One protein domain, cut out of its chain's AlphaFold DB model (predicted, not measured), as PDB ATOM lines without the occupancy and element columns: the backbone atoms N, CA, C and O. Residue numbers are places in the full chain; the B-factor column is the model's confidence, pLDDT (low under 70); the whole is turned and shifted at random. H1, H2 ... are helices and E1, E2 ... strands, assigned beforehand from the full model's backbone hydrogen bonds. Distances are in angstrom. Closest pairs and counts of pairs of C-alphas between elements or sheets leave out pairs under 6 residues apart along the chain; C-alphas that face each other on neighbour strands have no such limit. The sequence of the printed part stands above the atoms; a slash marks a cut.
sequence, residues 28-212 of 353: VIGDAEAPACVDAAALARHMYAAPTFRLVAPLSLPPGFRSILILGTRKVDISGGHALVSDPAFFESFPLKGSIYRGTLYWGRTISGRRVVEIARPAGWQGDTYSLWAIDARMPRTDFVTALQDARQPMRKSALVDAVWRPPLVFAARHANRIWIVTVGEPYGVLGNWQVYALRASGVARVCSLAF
ATOM      1  N   VAL A  28      44.282 -38.560  13.714       95.25
ATOM      2  CA  VAL A  28      43.653 -37.654  12.747       95.25
ATOM      3  C   VAL A  28      44.330 -37.815  11.384       95.25
ATOM      4  O   VAL A  28      45.556 -37.856  11.291       95.25
ATOM      5  N   ILE A  29      43.533 -37.941  10.326       94.94
ATOM      6  CA  ILE A  29      43.976 -38.011   8.930       94.94
ATOM      7  C   ILE A  29      43.254 -36.906   8.156       94.94
ATOM      8  O   ILE A  29      42.023 -36.911   8.109       94.94
ATOM      9  N   GLY A  30      43.998 -35.996   7.527       94.81
ATOM     10  CA  GLY A  30      43.459 -34.801   6.867       94.81
ATOM     11  C   GLY A  30      43.917 -33.526   7.573       94.81
ATOM     12  O   GLY A  30      45.025 -33.489   8.101       94.81
ATOM     13  N   ASP A  31      43.066 -32.503   7.588       94.62
ATOM     14  CA  ASP A  31      43.353 -31.229   8.251       94.62
ATOM     15  C   ASP A  31      43.167 -31.364   9.773       94.62
ATOM     16  O   ASP A  31      42.046 -31.336  10.280       94.62
ATOM     17  N   ALA A  32      44.267 -31.575  10.501       93.62
ATOM     18  CA  ALA A  32      44.241 -31.779  11.948       93.62
ATOM     19  C   ALA A  32      43.955 -30.495  12.745       93.62
ATOM     20  O   ALA A  32      43.441 -30.584  13.861       93.62
ATOM     21  N   GLU A  33      44.227 -29.328  12.159       95.00
ATOM     22  CA  GLU A  33      44.094 -28.021  12.810       95.00
ATOM     23  C   GLU A  33      42.709 -27.398  12.587       95.00
ATOM     24  O   GLU A  33      42.303 -26.474  13.301       95.00
ATOM     25  N   ALA A  34      41.926 -27.919  11.633       93.38
ATOM     26  CA  ALA A  34      40.534 -27.525  11.465       93.38
ATOM     27  C   ALA A  34      39.780 -27.642  12.806       93.38
ATOM     28  O   ALA A  34      39.741 -28.727  13.390       93.38
ATOM     29  N   PRO A  35      39.064 -26.600  13.282       92.31
ATOM     30  CA  PRO A  35      38.459 -26.659  14.617       92.31
ATOM     31  C   PRO A  35      37.438 -27.794  14.799       92.31
ATOM     32  O   PRO A  35      37.287 -28.316  15.896       92.31
ATOM     33  N   ALA A  36      36.772 -28.221  13.716       93.81
ATOM     34  CA  ALA A  36      35.900 -29.398  13.744       93.81
ATOM     35  C   ALA A  36      36.684 -30.698  13.991       93.81
ATOM     36  O   ALA A  36      36.195 -31.588  14.674       93.81
ATOM     37  N   CYS A  37      37.902 -30.804  13.459       95.31
ATOM     38  CA  CYS A  37      38.786 -31.950  13.647       95.31
ATOM     39  C   CYS A  37      39.406 -31.977  15.038       95.31
ATOM     40  O   CYS A  37      39.461 -33.045  15.638       95.31
ATOM     41  N   VAL A  38      39.781 -30.815  15.580       93.69
ATOM     42  CA  VAL A  38      40.247 -30.684  16.968       93.69
ATOM     43  C   VAL A  38      39.169 -31.164  17.945       93.69
ATOM     44  O   VAL A  38      39.427 -32.046  18.767       93.69
ATOM     45  N   ASP A  39      37.941 -30.652  17.815       92.88
ATOM     46  CA  ASP A  39      36.819 -31.065  18.664       92.88
ATOM     47  C   ASP A  39      36.484 -32.554  18.455       92.88
ATOM     48  O   ASP A  39      36.377 -33.319  19.416       92.88
ATOM     49  N   ALA A  40      36.373 -33.013  17.206       94.31
ATOM     50  CA  ALA A  40      36.074 -34.413  16.919       94.31
ATOM     51  C   ALA A  40      37.150 -35.366  17.466       94.31
ATOM     52  O   ALA A  40      36.815 -36.425  17.995       94.31
ATOM     53  N   ALA A  41      38.431 -34.994  17.391       93.75
ATOM     54  CA  ALA A  41      39.529 -35.774  17.948       93.75
ATOM     55  C   ALA A  41      39.448 -35.855  19.479       93.75
ATOM     56  O   ALA A  41      39.657 -36.934  20.034       93.75
ATOM     57  N   ALA A  42      39.093 -34.760  20.158       92.94
ATOM     58  CA  ALA A  42      38.877 -34.763  21.605       92.94
ATOM     59  C   ALA A  42      37.729 -35.711  21.993       92.94
ATOM     60  O   ALA A  42      37.885 -36.547  22.886       92.94
ATOM     61  N   LEU A  43      36.609 -35.647  21.267       92.56
ATOM     62  CA  LEU A  43      35.473 -36.548  21.460       92.56
ATOM     63  C   LEU A  43      35.852 -38.014  21.210       92.56
ATOM     64  O   LEU A  43      35.491 -38.898  21.986       92.56
ATOM     65  N   ALA A  44      36.589 -38.288  20.137       92.81
ATOM     66  CA  ALA A  44      36.965 -39.643  19.766       92.81
ATOM     67  C   ALA A  44      37.986 -40.255  20.735       92.81
ATOM     68  O   ALA A  44      37.882 -41.439  21.043       92.81
ATOM     69  N   ARG A  45      38.924 -39.459  21.272       92.62
ATOM     70  CA  ARG A  45      39.836 -39.880  22.352       92.62
ATOM     71  C   ARG A  45      39.076 -40.208  23.631       92.62
ATOM     72  O   ARG A  45      39.298 -41.270  24.205       92.62
ATOM     73  N   HIS A  46      38.140 -39.344  24.029       91.12
ATOM     74  CA  HIS A  46      37.261 -39.580  25.179       91.12
ATOM     75  C   HIS A  46      36.483 -40.891  25.032       91.12
ATOM     76  O   HIS A  46      36.486 -41.741  25.918       91.12
ATOM     77  N   MET A  47      35.886 -41.102  23.859       89.75
ATOM     78  CA  MET A  47      35.147 -42.324  23.565       89.75
ATOM     79  C   MET A  47      36.042 -43.562  23.506       89.75
ATOM     80  O   MET A  47      35.663 -44.606  24.028       89.75
ATOM     81  N   TYR A  48      37.237 -43.462  22.925       91.06
ATOM     82  CA  TYR A  48      38.198 -44.561  22.873       91.06
ATOM     83  C   TYR A  48      38.635 -45.010  24.274       91.06
ATOM     84  O   TYR A  48      38.663 -46.211  24.551       91.06
ATOM     85  N   ALA A  49      38.899 -44.054  25.167       90.25
ATOM     86  CA  ALA A  49      39.265 -44.305  26.558       90.25
ATOM     87  C   ALA A  49      38.104 -44.844  27.411       90.25
ATOM     88  O   ALA A  49      38.348 -45.492  28.426       90.25
ATOM     89  N   ALA A  50      36.846 -44.632  27.007       88.00
ATOM     90  CA  ALA A  50      35.696 -45.121  27.760       88.00
ATOM     91  C   ALA A  50      35.742 -46.655  27.926       88.00
ATOM     92  O   ALA A  50      36.139 -47.360  26.993       88.00
ATOM     93  N   PRO A  51      35.272 -47.211  29.058       88.12
ATOM     94  CA  PRO A  51      35.276 -48.652  29.300       88.12
ATOM     95  C   PRO A  51      34.218 -49.407  28.487       88.12
ATOM     96  O   PRO A  51      33.936 -50.559  28.767       88.12
ATOM     97  N   THR A  52      33.597 -48.805  27.476       86.94
ATOM     98  CA  THR A  52      32.486 -49.432  26.761       86.94
ATOM     99  C   THR A  52      32.951 -50.357  25.654       86.94
ATOM    100  O   THR A  52      33.813 -50.024  24.837       86.94
ATOM    101  N   PHE A  53      32.301 -51.513  25.558       86.69
ATOM    102  CA  PHE A  53      32.650 -52.534  24.572       86.69
ATOM    103  C   PHE A  53      32.445 -52.086  23.118       86.69
ATOM    104  O   PHE A  53      33.107 -52.587  22.212       86.69
ATOM    105  N   ARG A  54      31.541 -51.129  22.871       84.88
ATOM    106  CA  ARG A  54      31.235 -50.593  21.536       84.88
ATOM    107  C   ARG A  54      31.501 -49.087  21.480       84.88
ATOM    108  O   ARG A  54      31.112 -48.363  22.395       84.88
ATOM    109  N   LEU A  55      32.077 -48.626  20.367       82.00
ATOM    110  CA  LEU A  55      32.281 -47.208  20.032       82.00
ATOM    111  C   LEU A  55      31.254 -46.749  18.990       82.00
ATOM    112  O   LEU A  55      31.590 -46.554  17.826       82.00
ATOM    113  N   VAL A  56      29.983 -46.665  19.384       70.31
ATOM    114  CA  VAL A  56      28.859 -46.524  18.432       70.31
ATOM    115  C   VAL A  56      28.036 -45.242  18.571       70.31
ATOM    116  O   VAL A  56      27.138 -45.022  17.772       70.31
ATOM    117  N   ALA A  57      28.324 -44.408  19.567       66.31
ATOM    118  CA  ALA A  57      27.734 -43.083  19.775       66.31
ATOM    119  C   ALA A  57      28.467 -42.406  20.941       66.31
ATOM    120  O   ALA A  57      29.026 -43.130  21.773       66.31
ATOM    121  N   PRO A  58      28.461 -41.069  21.061       63.12
ATOM    122  CA  PRO A  58      28.995 -40.434  22.245       63.12
ATOM    123  C   PRO A  58      28.063 -40.753  23.414       63.12
ATOM    124  O   PRO A  58      26.940 -40.263  23.495       63.12
ATOM    125  N   LEU A  59      28.528 -41.599  24.325       65.69
ATOM    126  CA  LEU A  59      27.824 -41.869  25.582       65.69
ATOM    127  C   LEU A  59      27.881 -40.651  26.507       65.69
ATOM    128  O   LEU A  59      27.010 -40.437  27.343       65.69
ATOM    129  N   SER A  60      28.939 -39.858  26.352       80.38
ATOM    130  CA  SER A  60      29.143 -38.577  27.009       80.38
ATOM    131  C   SER A  60      30.031 -37.692  26.136       80.38
ATOM    132  O   SER A  60      30.796 -38.178  25.299       80.38
ATOM    133  N   LEU A  61      29.903 -36.381  26.325       86.88
ATOM    134  CA  LEU A  61      30.845 -35.404  25.791       86.88
ATOM    135  C   LEU A  61      31.983 -35.220  26.808       86.88
ATOM    136  O   LEU A  61      31.714 -35.294  28.011       86.88
ATOM    137  N   PRO A  62      33.231 -34.977  26.369       88.25
ATOM    138  CA  PRO A  62      34.327 -34.722  27.297       88.25
ATOM    139  C   PRO A  62      34.088 -33.431  28.104       88.25
ATOM    140  O   PRO A  62      33.433 -32.504  27.610       88.25
ATOM    141  N   PRO A  63      34.625 -33.320  29.331       84.56
ATOM    142  CA  PRO A  63      34.597 -32.069  30.084       84.56
ATOM    143  C   PRO A  63      35.187 -30.908  29.271       84.56
ATOM    144  O   PRO A  63      36.190 -31.069  28.580       84.56
ATOM    145  N   GLY A  64      34.549 -29.736  29.327       84.62
ATOM    146  CA  GLY A  64      35.013 -28.549  28.595       84.62
ATOM    147  C   GLY A  64      34.832 -28.613  27.072       84.62
ATOM    148  O   GLY A  64      35.454 -27.828  26.354       84.62
ATOM    149  N   PHE A  65      33.995 -29.521  26.555       90.12
ATOM    150  CA  PHE A  65      33.751 -29.629  25.118       90.12
ATOM    151  C   PHE A  65      33.213 -28.320  24.513       90.12
ATOM    152  O   PHE A  65      32.194 -27.770  24.951       90.12
ATOM    153  N   ARG A  66      33.910 -27.820  23.486       88.81
ATOM    154  CA  ARG A  66      33.706 -26.475  22.915       88.81
ATOM    155  C   ARG A  66      32.453 -26.361  22.052       88.81
ATOM    156  O   ARG A  66      31.902 -25.270  21.904       88.81
ATOM    157  N   SER A  67      31.992 -27.477  21.501       91.94
ATOM    158  CA  SER A  67      30.798 -27.546  20.665       91.94
ATOM    159  C   SER A  67      29.583 -28.073  21.437       91.94
ATOM    160  O   SER A  67      29.706 -28.718  22.477       91.94
ATOM    161  N   ILE A  68      28.387 -27.791  20.929       92.12
ATOM    162  CA  ILE A  68      27.117 -28.313  21.446       92.12
ATOM    163  C   ILE A  68      26.625 -29.390  20.483       92.12
ATOM    164  O   ILE A  68      26.595 -29.149  19.279       92.12
ATOM    165  N   LEU A  69      26.241 -30.560  20.998       92.75
ATOM    166  CA  LEU A  69      25.520 -31.568  20.215       92.75
ATOM    167  C   LEU A  69      24.086 -31.074  19.987       92.75
ATOM    168  O   LEU A  69      23.314 -31.014  20.944       92.75
ATOM    169  N   ILE A  70      23.757 -30.724  18.743       93.88
ATOM    170  CA  ILE A  70      22.463 -30.135  18.355       93.88
ATOM    171  C   ILE A  70      21.532 -31.129  17.650       93.88
ATOM    172  O   ILE A  70      20.328 -30.901  17.597       93.88
ATOM    173  N   LEU A  71      22.071 -32.233  17.128       93.88
ATOM    174  CA  LEU A  71      21.306 -33.391  16.666       93.88
ATOM    175  C   LEU A  71      22.181 -34.639  16.792       93.88
ATOM    176  O   LEU A  71      23.360 -34.607  16.447       93.88
ATOM    177  N   GLY A  72      21.631 -35.728  17.307       90.88
ATOM    178  CA  GLY A  72      22.332 -37.005  17.418       90.88
ATOM    179  C   GLY A  72      21.793 -37.821  18.580       90.88
ATOM    180  O   GLY A  72      20.753 -37.499  19.147       90.88
ATOM    181  N   THR A  73      22.513 -38.862  18.983       84.00
ATOM    182  CA  THR A  73      22.130 -39.671  20.144       84.00
ATOM    183  C   THR A  73      23.120 -39.522  21.296       84.00
ATOM    184  O   THR A  73      24.318 -39.335  21.085       84.00
ATOM    185  N   ARG A  74      22.607 -39.598  22.529       72.25
ATOM    186  CA  ARG A  74      23.401 -39.561  23.773       72.25
ATOM    187  C   ARG A  74      23.533 -40.935  24.435       72.25
ATOM    188  O   ARG A  74      24.179 -41.062  25.470       72.25
ATOM    189  N   LYS A  75      22.872 -41.957  23.888       70.00
ATOM    190  CA  LYS A  75      22.851 -43.328  24.411       70.00
ATOM    191  C   LYS A  75      22.892 -44.309  23.241       70.00
ATOM    192  O   LYS A  75      22.662 -43.935  22.099       70.00
ATOM    193  N   VAL A  76      23.203 -45.576  23.509       66.38
ATOM    194  CA  VAL A  76      23.031 -46.613  22.484       66.38
ATOM    195  C   VAL A  76      21.533 -46.796  22.257       66.38
ATOM    196  O   VAL A  76      20.835 -47.192  23.187       66.38
ATOM    197  N   ASP A  77      21.061 -46.507  21.045       62.31
ATOM    198  CA  ASP A  77      19.681 -46.794  20.654       62.31
ATOM    199  C   ASP A  77      19.425 -48.306  20.683       62.31
ATOM    200  O   ASP A  77      20.106 -49.075  19.994       62.31
ATOM    201  N   ILE A  78      18.467 -48.703  21.514       57.28
ATOM    202  CA  ILE A  78      17.861 -50.036  21.561       57.28
ATOM    203  C   ILE A  78      16.324 -49.939  21.568       57.28
ATOM    204  O   ILE A  78      15.663 -50.948  21.796       57.28
ATOM    205  N   SER A  79      15.745 -48.743  21.386       52.56
ATOM    206  CA  SER A  79      14.338 -48.445  21.703       52.56
ATOM    207  C   SER A  79      13.346 -48.772  20.588       52.56
ATOM    208  O   SER A  79      12.175 -48.427  20.705       52.56
ATOM    209  N   GLY A  80      13.773 -49.442  19.513       56.62
ATOM    210  CA  GLY A  80      12.896 -49.705  18.364       56.62
ATOM    211  C   GLY A  80      12.510 -48.431  17.596       56.62
ATOM    212  O   GLY A  80      11.512 -48.437  16.883       56.62
ATOM    213  N   GLY A  81      13.291 -47.354  17.763       62.72
ATOM    214  CA  GLY A  81      13.132 -46.056  17.104       62.72
ATOM    215  C   GLY A  81      13.215 -44.858  18.062       62.72
ATOM    216  O   GLY A  81      13.177 -45.014  19.284       62.72
ATOM    217  N   HIS A  82      13.319 -43.650  17.497       70.88
ATOM    218  CA  HIS A  82      13.309 -42.334  18.166       70.88
ATOM    219  C   HIS A  82      14.522 -41.969  19.042       70.88
ATOM    220  O   HIS A  82      14.409 -41.150  19.952       70.88
ATOM    221  N   ALA A  83      15.715 -42.498  18.768       76.06
ATOM    222  CA  ALA A  83      16.887 -42.197  19.602       76.06
ATOM    223  C   ALA A  83      17.588 -40.854  19.357       76.06
ATOM    224  O   ALA A  83      18.580 -40.552  20.037       76.06
ATOM    225  N   LEU A  84      17.116 -40.061  18.396       86.31
ATOM    226  CA  LEU A  84      17.660 -38.735  18.137       86.31
ATOM    227  C   LEU A  84      17.135 -37.718  19.147       86.31
ATOM    228  O   LEU A  84      15.933 -37.512  19.296       86.31
ATOM    229  N   VAL A  85      18.073 -37.024  19.779       87.00
ATOM    230  CA  VAL A  85      17.838 -35.822  20.570       87.00
ATOM    231  C   VAL A  85      18.220 -34.628  19.705       87.00
ATOM    232  O   VAL A  85      19.370 -34.517  19.274       87.00
ATOM    233  N   SER A  86      17.262 -33.739  19.456       92.62
ATOM    234  CA  SER A  86      17.461 -32.498  18.706       92.62
ATOM    235  C   SER A  86      17.358 -31.278  19.616       92.62
ATOM    236  O   SER A  86      16.487 -31.220  20.483       92.62
ATOM    237  N   ASP A  87      18.213 -30.287  19.389       92.94
ATOM    238  CA  ASP A  87      18.102 -28.967  20.006       92.94
ATOM    239  C   ASP A  87      17.061 -28.125  19.236       92.94
ATOM    240  O   ASP A  87      17.273 -27.846  18.048       92.94
ATOM    241  N   PRO A  88      15.948 -27.703  19.870       93.06
ATOM    242  CA  PRO A  88      14.882 -26.956  19.202       93.06
ATOM    243  C   PRO A  88      15.319 -25.564  18.720       93.06
ATOM    244  O   PRO A  88      14.681 -25.000  17.838       93.06
ATOM    245  N   ALA A  89      16.428 -25.009  19.229       91.56
ATOM    246  CA  ALA A  89      16.997 -23.763  18.708       91.56
ATOM    247  C   ALA A  89      17.702 -23.945  17.348       91.56
ATOM    248  O   ALA A  89      18.087 -22.963  16.697       91.56
ATOM    249  N   PHE A  90      17.913 -25.196  16.926       93.56
ATOM    250  CA  PHE A  90      18.592 -25.545  15.683       93.56
ATOM    251  C   PHE A  90      17.755 -26.398  14.741       93.56
ATOM    252  O   PHE A  90      18.002 -26.314  13.540       93.56
ATOM    253  N   PHE A  91      16.814 -27.196  15.244       95.75
ATOM    254  CA  PHE A  91      16.032 -28.128  14.440       95.75
ATOM    255  C   PHE A  91      14.549 -28.090  14.794       95.75
ATOM    256  O   PHE A  91      14.170 -28.195  15.957       95.75
ATOM    257  N   GLU A  92      13.716 -28.059  13.758       95.50
ATOM    258  CA  GLU A  92      12.293 -28.374  13.845       95.50
ATOM    259  C   GLU A  92      12.072 -29.825  13.398       95.50
ATOM    260  O   GLU A  92      12.625 -30.261  12.385       95.50
ATOM    261  N   SER A  93      11.270 -30.592  14.138       93.69
ATOM    262  CA  SER A  93      10.983 -31.996  13.824       93.69
ATOM    263  C   SER A  93       9.571 -32.180  13.270       93.69
ATOM    264  O   SER A  93       8.608 -31.705  13.871       93.69
ATOM    265  N   PHE A  94       9.430 -32.937  12.182       91.50
ATOM    266  CA  PHE A  94       8.150 -33.211  11.528       91.50
ATOM    267  C   PHE A  94       7.935 -34.712  11.322       91.50
ATOM    268  O   PHE A  94       8.814 -35.378  10.768       91.50
ATOM    269  N   PRO A  95       6.769 -35.266  11.687       89.94
ATOM    270  CA  PRO A  95       6.438 -36.634  11.329       89.94
ATOM    271  C   PRO A  95       6.144 -36.727   9.825       89.94
ATOM    272  O   PRO A  95       5.270 -36.033   9.303       89.94
ATOM    273  N   LEU A  96       6.830 -37.626   9.124       85.94
ATOM    274  CA  LEU A  96       6.561 -37.945   7.723       85.94
ATOM    275  C   LEU A  96       5.474 -39.027   7.647       85.94
ATOM    276  O   LEU A  96       5.753 -40.217   7.482       85.94
ATOM    277  N   LYS A  97       4.210 -38.621   7.811       73.19
ATOM    278  CA  LYS A  97       3.045 -39.511   7.652       73.19
ATOM    279  C   LYS A  97       2.674 -39.644   6.169       73.19
ATOM    280  O   LYS A  97       2.707 -38.664   5.437       73.19
ATOM    281  N   GLY A  98       2.321 -40.853   5.727       63.88
ATOM    282  CA  GLY A  98       1.782 -41.098   4.379       63.88
ATOM    283  C   GLY A  98       2.786 -41.066   3.217       63.88
ATOM    284  O   GLY A  98       2.383 -41.285   2.081       63.88
ATOM    285  N   SER A  99       4.081 -40.842   3.468       61.06
ATOM    286  CA  SER A  99       5.125 -40.956   2.438       61.06
ATOM    287  C   SER A  99       5.788 -42.341   2.457       61.06
ATOM    288  O   SER A  99       5.765 -43.026   3.483       61.06
ATOM    289  N   ILE A 100       6.436 -42.740   1.351       63.53
ATOM    290  CA  ILE A 100       7.316 -43.930   1.324       63.53
ATOM    291  C   ILE A 100       8.457 -43.834   2.356       63.53
ATOM    292  O   ILE A 100       9.008 -44.849   2.771       63.53
ATOM    293  N   TYR A 101       8.774 -42.622   2.821       63.81
ATOM    294  CA  TYR A 101       9.708 -42.347   3.905       63.81
ATOM    295  C   TYR A 101       8.949 -42.104   5.206       63.81
ATOM    296  O   TYR A 101       8.889 -40.982   5.707       63.81
ATOM    297  N   ARG A 102       8.341 -43.157   5.755       78.62
ATOM    298  CA  ARG A 102       7.829 -43.109   7.130       78.62
ATOM    299  C   ARG A 102       8.978 -42.756   8.081       78.62
ATOM    300  O   ARG A 102      10.093 -43.244   7.895       78.62
ATOM    301  N   GLY A 103       8.704 -41.929   9.088       87.31
ATOM    302  CA  GLY A 103       9.695 -41.549  10.095       87.31
ATOM    303  C   GLY A 103       9.598 -40.096  10.543       87.31
ATOM    304  O   GLY A 103       8.540 -39.474  10.425       87.31
ATOM    305  N   THR A 104      10.713 -39.560  11.036       91.88
ATOM    306  CA  THR A 104      10.827 -38.170  11.497       91.88
ATOM    307  C   THR A 104      11.836 -37.414  10.644       91.88
ATOM    308  O   THR A 104      12.979 -37.841  10.498       91.88
ATOM    309  N   LEU A 105      11.407 -36.277  10.097       93.88
ATOM    310  CA  LEU A 105      12.252 -35.295   9.429       93.88
ATOM    311  C   LEU A 105      12.736 -34.264  10.449       93.88
ATOM    312  O   LEU A 105      11.920 -33.578  11.056       93.88
ATOM    313  N   TYR A 106      14.046 -34.104  10.576       96.06
ATOM    314  CA  TYR A 106      14.691 -33.039  11.335       96.06
ATOM    315  C   TYR A 106      15.166 -31.965  10.359       96.06
ATOM    316  O   TYR A 106      16.073 -32.183   9.555       96.06
ATOM    317  N   TRP A 107      14.527 -30.802  10.413       96.38
ATOM    318  CA  TRP A 107      14.756 -29.673   9.523       96.38
ATOM    319  C   TRP A 107      15.583 -28.608  10.240       96.38
ATOM    320  O   TRP A 107      15.087 -27.927  11.137       96.38
ATOM    321  N   GLY A 108      16.862 -28.493   9.884       95.38
ATOM    322  CA  GLY A 108      17.779 -27.575  10.556       95.38
ATOM    323  C   GLY A 108      17.483 -26.106  10.262       95.38
ATOM    324  O   GLY A 108      16.804 -25.763   9.301       95.38
ATOM    325  N   ARG A 109      18.049 -25.186  11.032       93.06
ATOM    326  CA  ARG A 109      18.052 -23.759  10.690       93.06
ATOM    327  C   ARG A 109      19.055 -23.451   9.574       93.06
ATOM    328  O   ARG A 109      19.964 -24.233   9.288       93.06
ATOM    329  N   THR A 110      18.922 -22.273   8.974       91.88
ATOM    330  CA  THR A 110      19.863 -21.791   7.957       91.88
ATOM    331  C   THR A 110      21.173 -21.341   8.596       91.88
ATOM    332  O   THR A 110      21.174 -20.485   9.477       91.88
ATOM    333  N   ILE A 111      22.298 -21.873   8.118       88.56
ATOM    334  CA  ILE A 111      23.648 -21.447   8.497       88.56
ATOM    335  C   ILE A 111      24.509 -21.354   7.241       88.56
ATOM    336  O   ILE A 111      24.627 -22.314   6.485       88.56
ATOM    337  N   SER A 112      25.127 -20.189   7.021       84.12
ATOM    338  CA  SER A 112      25.966 -19.924   5.840       84.12
ATOM    339  C   SER A 112      25.264 -20.241   4.506       84.12
ATOM    340  O   SER A 112      25.867 -20.820   3.609       84.12
ATOM    341  N   GLY A 113      23.968 -19.924   4.386       89.12
ATOM    342  CA  GLY A 113      23.174 -20.193   3.175       89.12
ATOM    343  C   GLY A 113      22.817 -21.668   2.943       89.12
ATOM    344  O   GLY A 113      22.235 -22.003   1.915       89.12
ATOM    345  N   ARG A 114      23.129 -22.555   3.892       92.69
ATOM    346  CA  ARG A 114      22.817 -23.987   3.835       92.69
ATOM    347  C   ARG A 114      21.969 -24.425   5.019       92.69
ATOM    348  O   ARG A 114      21.876 -23.725   6.026       92.69
ATOM    349  N   ARG A 115      21.379 -25.611   4.901       93.50
ATOM    350  CA  ARG A 115      20.611 -26.274   5.956       93.50
ATOM    351  C   ARG A 115      20.994 -27.748   6.032       93.50
ATOM    352  O   ARG A 115      21.106 -28.410   5.003       93.50
ATOM    353  N   VAL A 116      21.171 -28.255   7.249       95.56
ATOM    354  CA  VAL A 116      21.280 -29.698   7.499       95.56
ATOM    355  C   VAL A 116      19.879 -30.272   7.655       95.56
ATOM    356  O   VAL A 116      19.050 -29.696   8.358       95.56
ATOM    357  N   VAL A 117      19.619 -31.391   6.989       95.69
ATOM    358  CA  VAL A 117      18.347 -32.110   7.058       95.69
ATOM    359  C   VAL A 117      18.636 -33.573   7.329       95.69
ATOM    360  O   VAL A 117      19.465 -34.155   6.639       95.69
ATOM    361  N   GLU A 118      17.956 -34.169   8.302       95.12
ATOM    362  CA  GLU A 118      18.097 -35.590   8.619       95.12
ATOM    363  C   GLU A 118      16.733 -36.274   8.635       95.12
ATOM    364  O   GLU A 118      15.749 -35.705   9.104       95.12
ATOM    365  N   ILE A 119      16.661 -37.495   8.116       93.44
ATOM    366  CA  ILE A 119      15.486 -38.355   8.238       93.44
ATOM    367  C   ILE A 119      15.883 -39.585   9.042       93.44
ATOM    368  O   ILE A 119      16.768 -40.328   8.622       93.44
ATOM    369  N   ALA A 120      15.176 -39.817  10.146       92.00
ATOM    370  CA  ALA A 120      15.188 -41.080  10.873       92.00
ATOM    371  C   ALA A 120      14.018 -41.945  10.394       92.00
ATOM    372  O   ALA A 120      12.861 -41.529  10.503       92.00
ATOM    373  N   ARG A 121      14.315 -43.120   9.832       89.44
ATOM    374  CA  ARG A 121      13.341 -44.063   9.268       89.44
ATOM    375  C   ARG A 121      13.271 -45.324  10.124       89.44
ATOM    376  O   ARG A 121      14.286 -46.018  10.208       89.44
ATOM    377  N   PRO A 122      12.094 -45.684  10.654       87.06
ATOM    378  CA  PRO A 122      11.918 -46.936  11.372       87.06
ATOM    379  C   PRO A 122      12.240 -48.146  10.494       87.06
ATOM    380  O   PRO A 122      11.703 -48.287   9.394       87.06
ATOM    381  N   ALA A 123      13.073 -49.042  11.013       84.00
ATOM    382  CA  ALA A 123      13.434 -50.332  10.428       84.00
ATOM    383  C   ALA A 123      12.951 -51.492  11.326       84.00
ATOM    384  O   ALA A 123      13.649 -52.478  11.570       84.00
ATOM    385  N   GLY A 124      11.724 -51.366  11.841       78.44
ATOM    386  CA  GLY A 124      11.089 -52.363  12.703       78.44
ATOM    387  C   GLY A 124      11.800 -52.520  14.049       78.44
ATOM    388  O   GLY A 124      12.238 -51.546  14.654       78.44
ATOM    389  N   TRP A 125      11.938 -53.762  14.520       73.31
ATOM    390  CA  TRP A 125      12.579 -54.063  15.809       73.31
ATOM    391  C   TRP A 125      14.078 -53.715  15.853       73.31
ATOM    392  O   TRP A 125      14.667 -53.687  16.930       73.31
ATOM    393  N   GLN A 126      14.704 -53.458  14.699       72.69
ATOM    394  CA  GLN A 126      16.136 -53.166  14.594       72.69
ATOM    395  C   GLN A 126      16.488 -51.706  14.929       72.69
ATOM    396  O   GLN A 126      17.673 -51.390  15.044       72.69
ATOM    397  N   GLY A 127      15.488 -50.840  15.129       82.81
ATOM    398  CA  GLY A 127      15.665 -49.408  15.391       82.81
ATOM    399  C   GLY A 127      15.458 -48.561  14.139       82.81
ATOM    400  O   GLY A 127      14.749 -48.977  13.224       82.81
ATOM    401  N   ASP A 128      16.072 -47.378  14.096       87.81
ATOM    402  CA  ASP A 128      15.994 -46.475  12.945       87.81
ATOM    403  C   ASP A 128      17.236 -46.572  12.041       87.81
ATOM    404  O   ASP A 128      18.351 -46.855  12.485       87.81
ATOM    405  N   THR A 129      17.041 -46.262  10.760       89.69
ATOM    406  CA  THR A 129      18.117 -45.888   9.834       89.69
ATOM    407  C   THR A 129      18.082 -44.387   9.584       89.69
ATOM    408  O   THR A 129      17.018 -43.766   9.604       89.69
ATOM    409  N   TYR A 130      19.242 -43.800   9.324       91.19
ATOM    410  CA  TYR A 130      19.405 -42.357   9.229       91.19
ATOM    411  C   TYR A 130      19.923 -41.971   7.855       91.19
ATOM    412  O   TYR A 130      20.720 -42.671   7.230       91.19
ATOM    413  N   SER A 131      19.445 -40.849   7.344       93.94
ATOM    414  CA  SER A 131      19.945 -40.255   6.107       93.94
ATOM    415  C   SER A 131      20.048 -38.756   6.310       93.94
ATOM    416  O   SER A 131      19.112 -38.155   6.833       93.94
ATOM    417  N   LEU A 132      21.178 -38.161   5.939       94.94
ATOM    418  CA  LEU A 132      21.476 -36.756   6.202       94.94
ATOM    419  C   LEU A 132      21.903 -36.056   4.919       94.94
ATOM    420  O   LEU A 132      22.726 -36.561   4.158       94.94
ATOM    421  N   TRP A 133      21.392 -34.846   4.726       95.25
ATOM    422  CA  TRP A 133      21.702 -33.956   3.617       95.25
ATOM    423  C   TRP A 133      22.192 -32.600   4.122       95.25
ATOM    424  O   TRP A 133      21.808 -32.134   5.195       95.25
ATOM    425  N   ALA A 134      22.997 -31.935   3.296       94.38
ATOM    426  CA  ALA A 134      23.292 -30.513   3.414       94.38
ATOM    427  C   ALA A 134      22.758 -29.799   2.165       94.38
ATOM    428  O   ALA A 134      23.394 -29.807   1.110       94.38
ATOM    429  N   ILE A 135      21.573 -29.204   2.275       94.25
ATOM    430  CA  ILE A 135      20.847 -28.610   1.146       94.25
ATOM    431  C   ILE A 135      21.004 -27.089   1.107       94.25
ATOM    432  O   ILE A 135      21.432 -26.461   2.081       94.25
ATOM    433  N   ASP A 136      20.672 -26.493  -0.038       93.00
ATOM    434  CA  ASP A 136      20.499 -25.043  -0.147       93.00
ATOM    435  C   ASP A 136      19.376 -24.585   0.796       93.00
ATOM    436  O   ASP A 136      18.299 -25.182   0.831       93.00
ATOM    437  N   ALA A 137      19.621 -23.536   1.581       92.94
ATOM    438  CA  ALA A 137      18.647 -23.029   2.540       92.94
ATOM    439  C   ALA A 137      17.375 -22.456   1.895       92.94
ATOM    440  O   ALA A 137      16.348 -22.358   2.572       92.94
ATOM    441  N   ARG A 138      17.440 -22.080   0.611       93.94
ATOM    442  CA  ARG A 138      16.303 -21.587  -0.175       93.94
ATOM    443  C   ARG A 138      15.333 -22.697  -0.555       93.94
ATOM    444  O   ARG A 138      14.197 -22.386  -0.884       93.94
ATOM    445  N   MET A 139      15.758 -23.963  -0.511       94.00
ATOM    446  CA  MET A 139      14.888 -25.095  -0.815       94.00
ATOM    447  C   MET A 139      13.765 -25.197   0.230       94.00
ATOM    448  O   MET A 139      14.050 -25.398   1.420       94.00
ATOM    449  N   PRO A 140      12.490 -25.096  -0.185       94.31
ATOM    450  CA  PRO A 140      11.361 -25.323   0.700       94.31
ATOM    451  C   PRO A 140      11.311 -26.773   1.188       94.31
ATOM    452  O   PRO A 140      11.712 -27.711   0.496       94.31
ATOM    453  N   ARG A 141      10.755 -26.975   2.387       93.44
ATOM    454  CA  ARG A 141      10.573 -28.316   2.966       93.44
ATOM    455  C   ARG A 141       9.700 -29.210   2.086       93.44
ATOM    456  O   ARG A 141       9.992 -30.393   1.955       93.44
ATOM    457  N   THR A 142       8.631 -28.656   1.517       91.38
ATOM    458  CA  THR A 142       7.719 -29.371   0.612       91.38
ATOM    459  C   THR A 142       8.476 -29.931  -0.580       91.38
ATOM    460  O   THR A 142       8.408 -31.128  -0.831       91.38
ATOM    461  N   ASP A 143       9.286 -29.095  -1.221       92.31
ATOM    462  CA  ASP A 143      10.036 -29.449  -2.423       92.31
ATOM    463  C   ASP A 143      11.090 -30.508  -2.111       92.31
ATOM    464  O   ASP A 143      11.255 -31.457  -2.873       92.31
ATOM    465  N   PHE A 144      11.751 -30.403  -0.953       92.25
ATOM    466  CA  PHE A 144      12.663 -31.439  -0.475       92.25
ATOM    467  C   PHE A 144      11.952 -32.791  -0.301       92.25
ATOM    468  O   PHE A 144      12.433 -33.811  -0.791       92.25
ATOM    469  N   VAL A 145      10.794 -32.813   0.370       89.88
ATOM    470  CA  VAL A 145      10.028 -34.051   0.591       89.88
ATOM    471  C   VAL A 145       9.532 -34.637  -0.733       89.88
ATOM    472  O   VAL A 145       9.663 -35.844  -0.941       89.88
ATOM    473  N   THR A 146       9.027 -33.807  -1.647       88.38
ATOM    474  CA  THR A 146       8.607 -34.232  -2.990       88.38
ATOM    475  C   THR A 146       9.783 -34.793  -3.787       88.38
ATOM    476  O   THR A 146       9.670 -35.870  -4.370       88.38
ATOM    477  N   ALA A 147      10.943 -34.131  -3.755       87.75
ATOM    478  CA  ALA A 147      12.139 -34.592  -4.455       87.75
ATOM    479  C   ALA A 147      12.645 -35.945  -3.937       87.75
ATOM    480  O   ALA A 147      13.218 -36.717  -4.699       87.75
ATOM    481  N   LEU A 148      12.435 -36.269  -2.659       85.81
ATOM    482  CA  LEU A 148      12.793 -37.586  -2.137       85.81
ATOM    483  C   LEU A 148      11.889 -38.699  -2.677       85.81
ATOM    484  O   LEU A 148      12.369 -39.823  -2.864       85.81
ATOM    485  N   GLN A 149      10.596 -38.420  -2.884       81.81
ATOM    486  CA  GLN A 149       9.603 -39.406  -3.334       81.81
ATOM    487  C   GLN A 149       9.867 -39.897  -4.761       81.81
ATOM    488  O   GLN A 149       9.556 -41.043  -5.083       81.81
ATOM    489  N   ASP A 150      10.484 -39.064  -5.595       81.31
ATOM    490  CA  ASP A 150      10.875 -39.428  -6.951       81.31
ATOM    491  C   ASP A 150      12.278 -40.060  -6.969       81.31
ATOM    492  O   ASP A 150      13.306 -39.409  -6.776       81.31
ATOM    493  N   ALA A 151      12.331 -41.367  -7.247       69.88
ATOM    494  CA  ALA A 151      13.572 -42.140  -7.286       69.88
ATOM    495  C   ALA A 151      14.568 -41.678  -8.368       69.88
ATOM    496  O   ALA A 151      15.743 -42.049  -8.305       69.88
ATOM    497  N   ARG A 152      14.123 -40.890  -9.354       76.31
ATOM    498  CA  ARG A 152      14.971 -40.357 -10.428       76.31
ATOM    499  C   ARG A 152      15.683 -39.069 -10.019       76.31
ATOM    500  O   ARG A 152      16.634 -38.673 -10.691       76.31
ATOM    501  N   GLN A 153      15.268 -38.438  -8.922       76.69
ATOM    502  CA  GLN A 153      15.818 -37.155  -8.506       76.69
ATOM    503  C   GLN A 153      17.261 -37.284  -8.000       76.69
ATOM    504  O   GLN A 153      17.557 -38.138  -7.152       76.69
ATOM    505  N   PRO A 154      18.162 -36.377  -8.423       79.56
ATOM    506  CA  PRO A 154      19.528 -36.307  -7.907       79.56
ATOM    507  C   PRO A 154      19.596 -36.155  -6.383       79.56
ATOM    508  O   PRO A 154      20.550 -36.626  -5.767       79.56
ATOM    509  N   MET A 155      18.570 -35.556  -5.762       81.44
ATOM    510  CA  MET A 155      18.503 -35.322  -4.316       81.44
ATOM    511  C   MET A 155      18.744 -36.602  -3.506       81.44
ATOM    512  O   MET A 155      19.532 -36.599  -2.557       81.44
ATOM    513  N   ARG A 156      18.139 -37.722  -3.921       75.56
ATOM    514  CA  ARG A 156      18.294 -39.008  -3.230       75.56
ATOM    515  C   ARG A 156      19.741 -39.505  -3.264       75.56
ATOM    516  O   ARG A 156      20.221 -40.043  -2.276       75.56
ATOM    517  N   LYS A 157      20.454 -39.257  -4.366       79.94
ATOM    518  CA  LYS A 157      21.870 -39.620  -4.538       79.94
ATOM    519  C   LYS A 157      22.839 -38.623  -3.890       79.94
ATOM    520  O   LYS A 157      24.017 -38.927  -3.764       79.94
ATOM    521  N   SER A 158      22.357 -37.443  -3.497       87.06
ATOM    522  CA  SER A 158      23.171 -36.366  -2.915       87.06
ATOM    523  C   SER A 158      23.286 -36.410  -1.388       87.06
ATOM    524  O   SER A 158      23.862 -35.501  -0.789       87.06
ATOM    525  N   ALA A 159      22.716 -37.436  -0.749       91.19
ATOM    526  CA  ALA A 159      22.809 -37.607   0.692       91.19
ATOM    527  C   ALA A 159      24.280 -37.691   1.124       91.19
ATOM    528  O   ALA A 159      25.077 -38.412   0.524       91.19
ATOM    529  N   LEU A 160      24.638 -36.956   2.182       92.69
ATOM    530  CA  LEU A 160      25.961 -37.059   2.798       92.69
ATOM    531  C   LEU A 160      26.157 -38.446   3.412       92.69
ATOM    532  O   LEU A 160      27.238 -39.025   3.326       92.69
ATOM    533  N   VAL A 161      25.095 -38.958   4.031       91.44
ATOM    534  CA  VAL A 161      24.952 -40.358   4.423       91.44
ATOM    535  C   VAL A 161      23.555 -40.837   4.065       91.44
ATOM    536  O   VAL A 161      22.590 -40.091   4.235       91.44
ATOM    537  N   ASP A 162      23.446 -42.075   3.595       91.44
ATOM    538  CA  ASP A 162      22.176 -42.700   3.225       91.44
ATOM    539  C   ASP A 162      22.014 -44.035   3.950       91.44
ATOM    540  O   ASP A 162      22.944 -44.840   3.993       91.44
ATOM    541  N   ALA A 163      20.828 -44.237   4.523       88.88
ATOM    542  CA  ALA A 163      20.402 -45.438   5.241       88.88
ATOM    543  C   ALA A 163      21.439 -46.048   6.219       88.88
ATOM    544  O   ALA A 163      21.574 -47.269   6.305       88.88
ATOM    545  N   VAL A 164      22.153 -45.212   6.980       89.38
ATOM    546  CA  VAL A 164      23.132 -45.666   7.983       89.38
ATOM    547  C   VAL A 164      22.438 -46.094   9.275       89.38
ATOM    548  O   VAL A 164      21.445 -45.491   9.677       89.38
ATOM    549  N   TRP A 165      22.957 -47.106   9.972       86.88
ATOM    550  CA  TRP A 165      22.349 -47.595  11.224       86.88
ATOM    551  C   TRP A 165      22.760 -46.797  12.461       86.88
ATOM    552  O   TRP A 165      22.276 -47.049  13.567       86.88
ATOM    553  N   ARG A 166      23.717 -45.877  12.315       86.56
ATOM    554  CA  ARG A 166      24.132 -44.984  13.394       86.56
ATOM    555  C   ARG A 166      23.815 -43.544  13.032       86.56
ATOM    556  O   ARG A 166      24.225 -43.107  11.958       86.56
ATOM    557  N   PRO A 167      23.134 -42.809  13.926       89.12
ATOM    558  CA  PRO A 167      22.796 -41.430  13.645       89.12
ATOM    559  C   PRO A 167      24.083 -40.611  13.528       89.12
ATOM    560  O   PRO A 167      24.953 -40.708  14.408       89.12
ATOM    561  N   PRO A 168      24.230 -39.801  12.469       92.44
ATOM    562  CA  PRO A 168      25.237 -38.760  12.438       92.44
ATOM    563  C   PRO A 168      25.113 -37.851  13.660       92.44
ATOM    564  O   PRO A 168      24.036 -37.611  14.200       92.44
ATOM    565  N   LEU A 169      26.247 -37.331  14.106       93.81
ATOM    566  CA  LEU A 169      26.301 -36.371  15.195       93.81
ATOM    567  C   LEU A 169      26.492 -34.995  14.581       93.81
ATOM    568  O   LEU A 169      27.502 -34.754  13.921       93.81
ATOM    569  N   VAL A 170      25.547 -34.094  14.802       95.12
ATOM    570  CA  VAL A 170      25.610 -32.719  14.320       95.12
ATOM    571  C   VAL A 170      25.923 -31.808  15.494       95.12
ATOM    572  O   VAL A 170      25.228 -31.797  16.513       95.12
ATOM    573  N   PHE A 171      26.972 -31.016  15.332       95.06
ATOM    574  CA  PHE A 171      27.473 -30.113  16.349       95.06
ATOM    575  C   PHE A 171      27.452 -28.669  15.868       95.06
ATOM    576  O   PHE A 171      27.759 -28.389  14.709       95.06
ATOM    577  N   ALA A 172      27.157 -27.746  16.782       93.38
ATOM    578  CA  ALA A 172      27.358 -26.315  16.587       93.38
ATOM    579  C   ALA A 172      28.511 -25.809  17.458       93.38
ATOM    580  O   ALA A 172      28.549 -26.050  18.667       93.38
ATOM    581  N   ALA A 173      29.430 -25.057  16.857       90.19
ATOM    582  CA  ALA A 173      30.454 -24.334  17.604       90.19
ATOM    583  C   ALA A 173      29.809 -23.161  18.362       90.19
ATOM    584  O   ALA A 173      29.190 -22.298  17.733       90.19
ATOM    585  N   ARG A 174      29.992 -23.100  19.690       82.12
ATOM    586  CA  ARG A 174      29.315 -22.134  20.586       82.12
ATOM    587  C   ARG A 174      29.448 -20.669  20.165       82.12
ATOM    588  O   ARG A 174      28.508 -19.906  20.343       82.12
ATOM    589  N   HIS A 175      30.586 -20.290  19.584       77.50
ATOM    590  CA  HIS A 175      30.924 -18.889  19.301       77.50
ATOM    591  C   HIS A 175      31.171 -18.583  17.819       77.50
ATOM    592  O   HIS A 175      31.584 -17.478  17.493       77.50
ATOM    593  N   ALA A 176      30.958 -19.542  16.911       73.00
ATOM    594  CA  ALA A 176      31.450 -19.410  15.534       73.00
ATOM    595  C   ALA A 176      30.384 -19.576  14.440       73.00
ATOM    596  O   ALA A 176      30.753 -19.685  13.278       73.00
ATOM    597  N   ASN A 177      29.089 -19.637  14.791       81.56
ATOM    598  CA  ASN A 177      27.967 -19.928  13.875       81.56
ATOM    599  C   ASN A 177      28.315 -20.979  12.800       81.56
ATOM    600  O   ASN A 177      28.083 -20.804  11.604       81.56
ATOM    601  N   ARG A 178      28.944 -22.066  13.243       89.06
ATOM    602  CA  ARG A 178      29.487 -23.119  12.392       89.06
ATOM    603  C   ARG A 178      28.898 -24.447  12.807       89.06
ATOM    604  O   ARG A 178      28.909 -24.766  13.995       89.06
ATOM    605  N   ILE A 179      28.468 -25.222  11.817       93.81
ATOM    606  CA  ILE A 179      28.053 -26.610  11.999       93.81
ATOM    607  C   ILE A 179      29.119 -27.548  11.454       93.81
ATOM    608  O   ILE A 179      29.722 -27.306  10.405       93.81
ATOM    609  N   TRP A 180      29.323 -28.641  12.171       95.50
ATOM    610  CA  TRP A 180      30.118 -29.768  11.723       95.50
ATOM    611  C   TRP A 180      29.423 -31.077  12.089       95.50
ATOM    612  O   TRP A 180      28.566 -31.119  12.971       95.50
ATOM    613  N   ILE A 181      29.739 -32.126  11.339       95.94
ATOM    614  CA  ILE A 181      29.045 -33.412  11.378       95.94
ATOM    615  C   ILE A 181      30.081 -34.512  11.577       95.94
ATOM    616  O   ILE A 181      31.141 -34.486  10.949       95.94
ATOM    617  N   VAL A 182      29.764 -35.495  12.414       95.00
ATOM    618  CA  VAL A 182      30.531 -36.734  12.557       95.00
ATOM    619  C   VAL A 182      29.670 -37.900  12.131       95.00
ATOM    620  O   VAL A 182      28.588 -38.103  12.674       95.00
ATOM    621  N   THR A 183      30.177 -38.710  11.212       92.25
ATOM    622  CA  THR A 183      29.606 -40.030  10.956       92.25
ATOM    623  C   THR A 183      30.432 -41.045  11.732       92.25
ATOM    624  O   THR A 183      31.645 -41.174  11.533       92.25
ATOM    625  N   VAL A 184      29.782 -41.728  12.670       85.25
ATOM    626  CA  VAL A 184      30.394 -42.813  13.440       85.25
ATOM    627  C   VAL A 184      30.246 -44.117  12.657       85.25
ATOM    628  O   VAL A 184      29.298 -44.273  11.892       85.25
ATOM    629  N   GLY A 185      31.206 -45.033  12.790       77.88
ATOM    630  CA  GLY A 185      31.199 -46.283  12.028       77.88
ATOM    631  C   GLY A 185      29.930 -47.123  12.237       77.88
ATOM    632  O   GLY A 185      29.252 -47.030  13.260       77.88
ATOM    633  N   GLU A 186      29.640 -47.983  11.265       82.19
ATOM    634  CA  GLU A 186      28.462 -48.852  11.265       82.19
ATOM    635  C   GLU A 186      28.490 -49.900  12.388       82.19
ATOM    636  O   GLU A 186      29.571 -50.293  12.840       82.19
ATOM    637  N   PRO A 187      27.332 -50.436  12.827       76.69
ATOM    638  CA  PRO A 187      27.282 -51.446  13.877       76.69
ATOM    639  C   PRO A 187      28.154 -52.660  13.556       76.69
ATOM    640  O   PRO A 187      28.761 -53.226  14.461       76.69
ATOM    641  N   TYR A 188      28.238 -53.071  12.292       76.81
ATOM    642  CA  TYR A 188      29.053 -54.210  11.874       76.81
ATOM    643  C   TYR A 188      30.557 -53.895  11.765       76.81
ATOM    644  O   TYR A 188      31.365 -54.817  11.652       76.81
ATOM    645  N   GLY A 189      30.944 -52.618  11.832       78.94
ATOM    646  CA  GLY A 189      32.336 -52.187  11.859       78.94
ATOM    647  C   GLY A 189      32.981 -52.396  13.232       78.94
ATOM    648  O   GLY A 189      32.386 -52.124  14.276       78.94
ATOM    649  N   VAL A 190      34.234 -52.853  13.239       81.75
ATOM    650  CA  VAL A 190      35.070 -52.915  14.446       81.75
ATOM    651  C   VAL A 190      36.004 -51.719  14.433       81.75
ATOM    652  O   VAL A 190      36.838 -51.624  13.537       81.75
ATOM    653  N   LEU A 191      35.857 -50.818  15.411       85.12
ATOM    654  CA  LEU A 191      36.691 -49.612  15.533       85.12
ATOM    655  C   LEU A 191      36.780 -48.829  14.205       85.12
ATOM    656  O   LEU A 191      37.852 -48.405  13.778       85.12
ATOM    657  N   GLY A 192      35.637 -48.690  13.525       87.31
ATOM    658  CA  GLY A 192      35.559 -48.039  12.221       87.31
ATOM    659  C   GLY A 192      35.936 -46.561  12.292       87.31
ATOM    660  O   GLY A 192      35.623 -45.875  13.267       87.31
ATOM    661  N   ASN A 193      36.591 -46.069  11.240       90.69
ATOM    662  CA  ASN A 193      37.024 -44.679  11.176       90.69
ATOM    663  C   ASN A 193      35.828 -43.730  11.226       90.69
ATOM    664  O   ASN A 193      34.864 -43.904  10.478       90.69
ATOM    665  N   TRP A 194      35.927 -42.682  12.036       93.56
ATOM    666  CA  TRP A 194      34.936 -41.610  12.001       93.56
ATOM    667  C   TRP A 194      35.275 -40.642  10.880       93.56
ATOM    668  O   TRP A 194      36.446 -40.335  10.658       93.56
ATOM    669  N   GLN A 195      34.260 -40.153  10.177       95.44
ATOM    670  CA  GLN A 195      34.437 -39.104   9.176       95.44
ATOM    671  C   GLN A 195      33.903 -37.794   9.739       95.44
ATOM    672  O   GLN A 195      32.820 -37.766  10.324       95.44
ATOM    673  N   VAL A 196      34.668 -36.718   9.568       96.81
ATOM    674  CA  VAL A 196      34.327 -35.390  10.074       96.81
ATOM    675  C   VAL A 196      34.105 -34.465   8.892       96.81
ATOM    676  O   VAL A 196      34.967 -34.326   8.019       96.81
ATOM    677  N   TYR A 197      32.954 -33.810   8.880       96.50
ATOM    678  CA  TYR A 197      32.546 -32.889   7.835       96.50
ATOM    679  C   TYR A 197      32.286 -31.507   8.415       96.50
ATOM    680  O   TYR A 197      31.773 -31.376   9.523       96.50
ATOM    681  N   ALA A 198      32.603 -30.467   7.653       94.62
ATOM    682  CA  ALA A 198      32.249 -29.095   7.987       94.62
ATOM    683  C   ALA A 198      31.212 -28.571   6.995       94.62
ATOM    684  O   ALA A 198      31.350 -28.766   5.783       94.62
ATOM    685  N   LEU A 199      30.193 -27.882   7.511       93.00
ATOM    686  CA  LEU A 199      29.240 -27.156   6.682       93.00
ATOM    687  C   LEU A 199      29.866 -25.829   6.237       93.00
ATOM    688  O   LEU A 199      30.345 -25.049   7.063       93.00
ATOM    689  N   ARG A 200      29.865 -25.575   4.931       88.38
ATOM    690  CA  ARG A 200      30.346 -24.345   4.289       88.38
ATOM    691  C   ARG A 200      29.268 -23.822   3.337       88.38
ATOM    692  O   ARG A 200      28.362 -24.558   2.956       88.38
ATOM    693  N   ALA A 201      29.385 -22.570   2.895       84.62
ATOM    694  CA  ALA A 201      28.453 -22.005   1.912       84.62
ATOM    695  C   ALA A 201      28.436 -22.801   0.590       84.62
ATOM    696  O   ALA A 201      27.376 -23.059   0.013       84.62
ATOM    697  N   SER A 202      29.607 -23.282   0.158       84.50
ATOM    698  CA  SER A 202      29.765 -24.122  -1.034       84.50
ATOM    699  C   SER A 202      29.181 -25.534  -0.888       84.50
ATOM    700  O   SER A 202      29.055 -26.237  -1.885       84.50
ATOM    701  N   GLY A 203      28.792 -25.948   0.321       86.56
ATOM    702  CA  GLY A 203      28.259 -27.273   0.613       86.56
ATOM    703  C   GLY A 203      28.925 -27.906   1.830       86.56
ATOM    704  O   GLY A 203      29.543 -27.234   2.655       86.56
ATOM    705  N   VAL A 204      28.798 -29.220   1.949       91.50
ATOM    706  CA  VAL A 204      29.455 -29.996   3.001       91.50
ATOM    707  C   VAL A 204      30.733 -30.628   2.460       91.50
ATOM    708  O   VAL A 204      30.742 -31.190   1.369       91.50
ATOM    709  N   ALA A 205      31.825 -30.526   3.214       92.75
ATOM    710  CA  ALA A 205      33.109 -31.099   2.825       92.75
ATOM    711  C   ALA A 205      33.706 -31.902   3.974       92.75
ATOM    712  O   ALA A 205      33.680 -31.461   5.127       92.75
ATOM    713  N   ARG A 206      34.274 -33.070   3.656       96.06
ATOM    714  CA  ARG A 206      35.060 -33.841   4.622       96.06
ATOM    715  C   ARG A 206      36.336 -33.067   4.938       96.06
ATOM    716  O   ARG A 206      37.082 -32.729   4.026       96.06
ATOM    717  N   VAL A 207      36.580 -32.808   6.219       96.88
ATOM    718  CA  VAL A 207      37.763 -32.073   6.698       96.88
ATOM    719  C   VAL A 207      38.849 -33.015   7.214       96.88
ATOM    720  O   VAL A 207      40.028 -32.827   6.923       96.88
ATOM    721  N   CYS A 208      38.457 -34.085   7.901       97.44
ATOM    722  CA  CYS A 208      39.370 -35.127   8.357       97.44
ATOM    723  C   CYS A 208      38.626 -36.444   8.610       97.44
ATOM    724  O   CYS A 208      37.396 -36.529   8.537       97.44
ATOM    725  N   SER A 209      39.392 -37.483   8.923       96.12
ATOM    726  CA  SER A 209      38.900 -38.740   9.475       96.12
ATOM    727  C   SER A 209      39.705 -39.137  10.710       96.12
ATOM    728  O   SER A 209      40.871 -38.763  10.842       96.12
ATOM    729  N   LEU A 210      39.073 -39.871  11.623       94.75
ATOM    730  CA  LEU A 210      39.669 -40.333  12.873       94.75
ATOM    731  C   LEU A 210      39.803 -41.850  12.808       94.75
ATOM    732  O   LEU A 210      38.795 -42.556  12.761       94.75
ATOM    733  N   ALA A 211      41.037 -42.339  12.766       93.06
ATOM    734  CA  ALA A 211      41.344 -43.754  12.629       93.06
ATOM    735  C   ALA A 211      41.707 -44.378  13.976       93.06
ATOM    736  O   ALA A 211      42.612 -43.906  14.664       93.06
ATOM    737  N   PHE A 212      41.020 -45.464  14.327       92.06
ATOM    738  CA  PHE A 212      41.199 -46.181  15.596       92.06
ATOM    739  C   PHE A 212      42.101 -47.410  15.479       92.06
ATOM    740  O   PHE A 212      42.338 -48.087  16.471       92.06
TER     741      PHE A 212
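AT A GLANCE: This is residues 28 to 212 of the 353 residues of an uncharacterized protein of Acidihalobacter prosperus (UniProt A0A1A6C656). Two strongly twisted antiparallel sheets stand partly face to face as a sandwich; the six-stranded sheet curls round the long helix H1, and the short helices H2 and H3 graze the five-stranded sheet. The printed part has 185 residues, with three named helices and eleven named strands in the order E1 H1 E2 E3 E4 E5 E6 H2 H3 E7 E8 E9 E10 E11. The sheets run E1 E11 E10 E9 E8 E2 and E3 E4 E5 E6 E7. The class is mixed, helices and strands; the whole is compact, with a radius of gyration of the C-alphas of 15.8 A and spans of 44 by 38 by 28 A.

IN THESE COORDINATES: The larger sheet holds E1, residues 28 to 30, E11, 203 to 211 and 24.2 A long, E10, 194 to 200 and 19.5 A, E9, 178 to 183 and 17.0 A, E8, 169 to 173, and E2, 67 to 72. C-alpha 28 is at (43.653, -37.654, 12.747) and C-alpha 211 at (41.344, -43.754, 12.629). H1, residues 35 to 49, is 21.3 A long. The other sheet holds E3, 91 to 96, E4, 103 to 108, E5, 114 to 122 and 26.5 A, E6, 128 to 136 and 25.5 A, and E7, 161 to 164. H2 is residues 141 to 149 and H3 residues 154 to 157.

HOW THE PARTS SIT: E8, E9, E10 and E11 form a meander, each strand the antiparallel neighbour of the one before; N 181 and O 197 of E9 and E10 are 2.8 A apart, and N 196 and O 208 of E10 and E11 2.9 A, within hydrogen-bond range. H1 is on this sheet, in two layers; the closest C-alphas of H1 and E11, Cys 37 and Cys 208, are 6.2 A apart. E3, E4, E5 and E6 form a second meander; N 117 and O 133 of E5 and E6 are 2.9 A apart. In the sandwich, the parts that face each other are 10.7 A centre to centre, and the closest C-alphas of E6 and E11, Ala 134 and Val 204, are 6.2 A apart. H2 and H3 touch, closest at the C-alphas of Leu 148 and Arg 156, 5.8 A. In H1 and H2 every O i to N i+4 pair is within hydrogen-bond range; H3 is too short for such a pair.

THE WHOLE: The C-alphas farthest apart, those of Pro 63 and Arg 152, are 45.8 A apart. The printed part has no cut. The links H1 to E2, 17 residues, and E2 to E3, 18 residues, are long. Mean pLDDT of the printed part is 87.0; residues 57 to 59, 76 to 81, 98 to 101 and 151 are under 70.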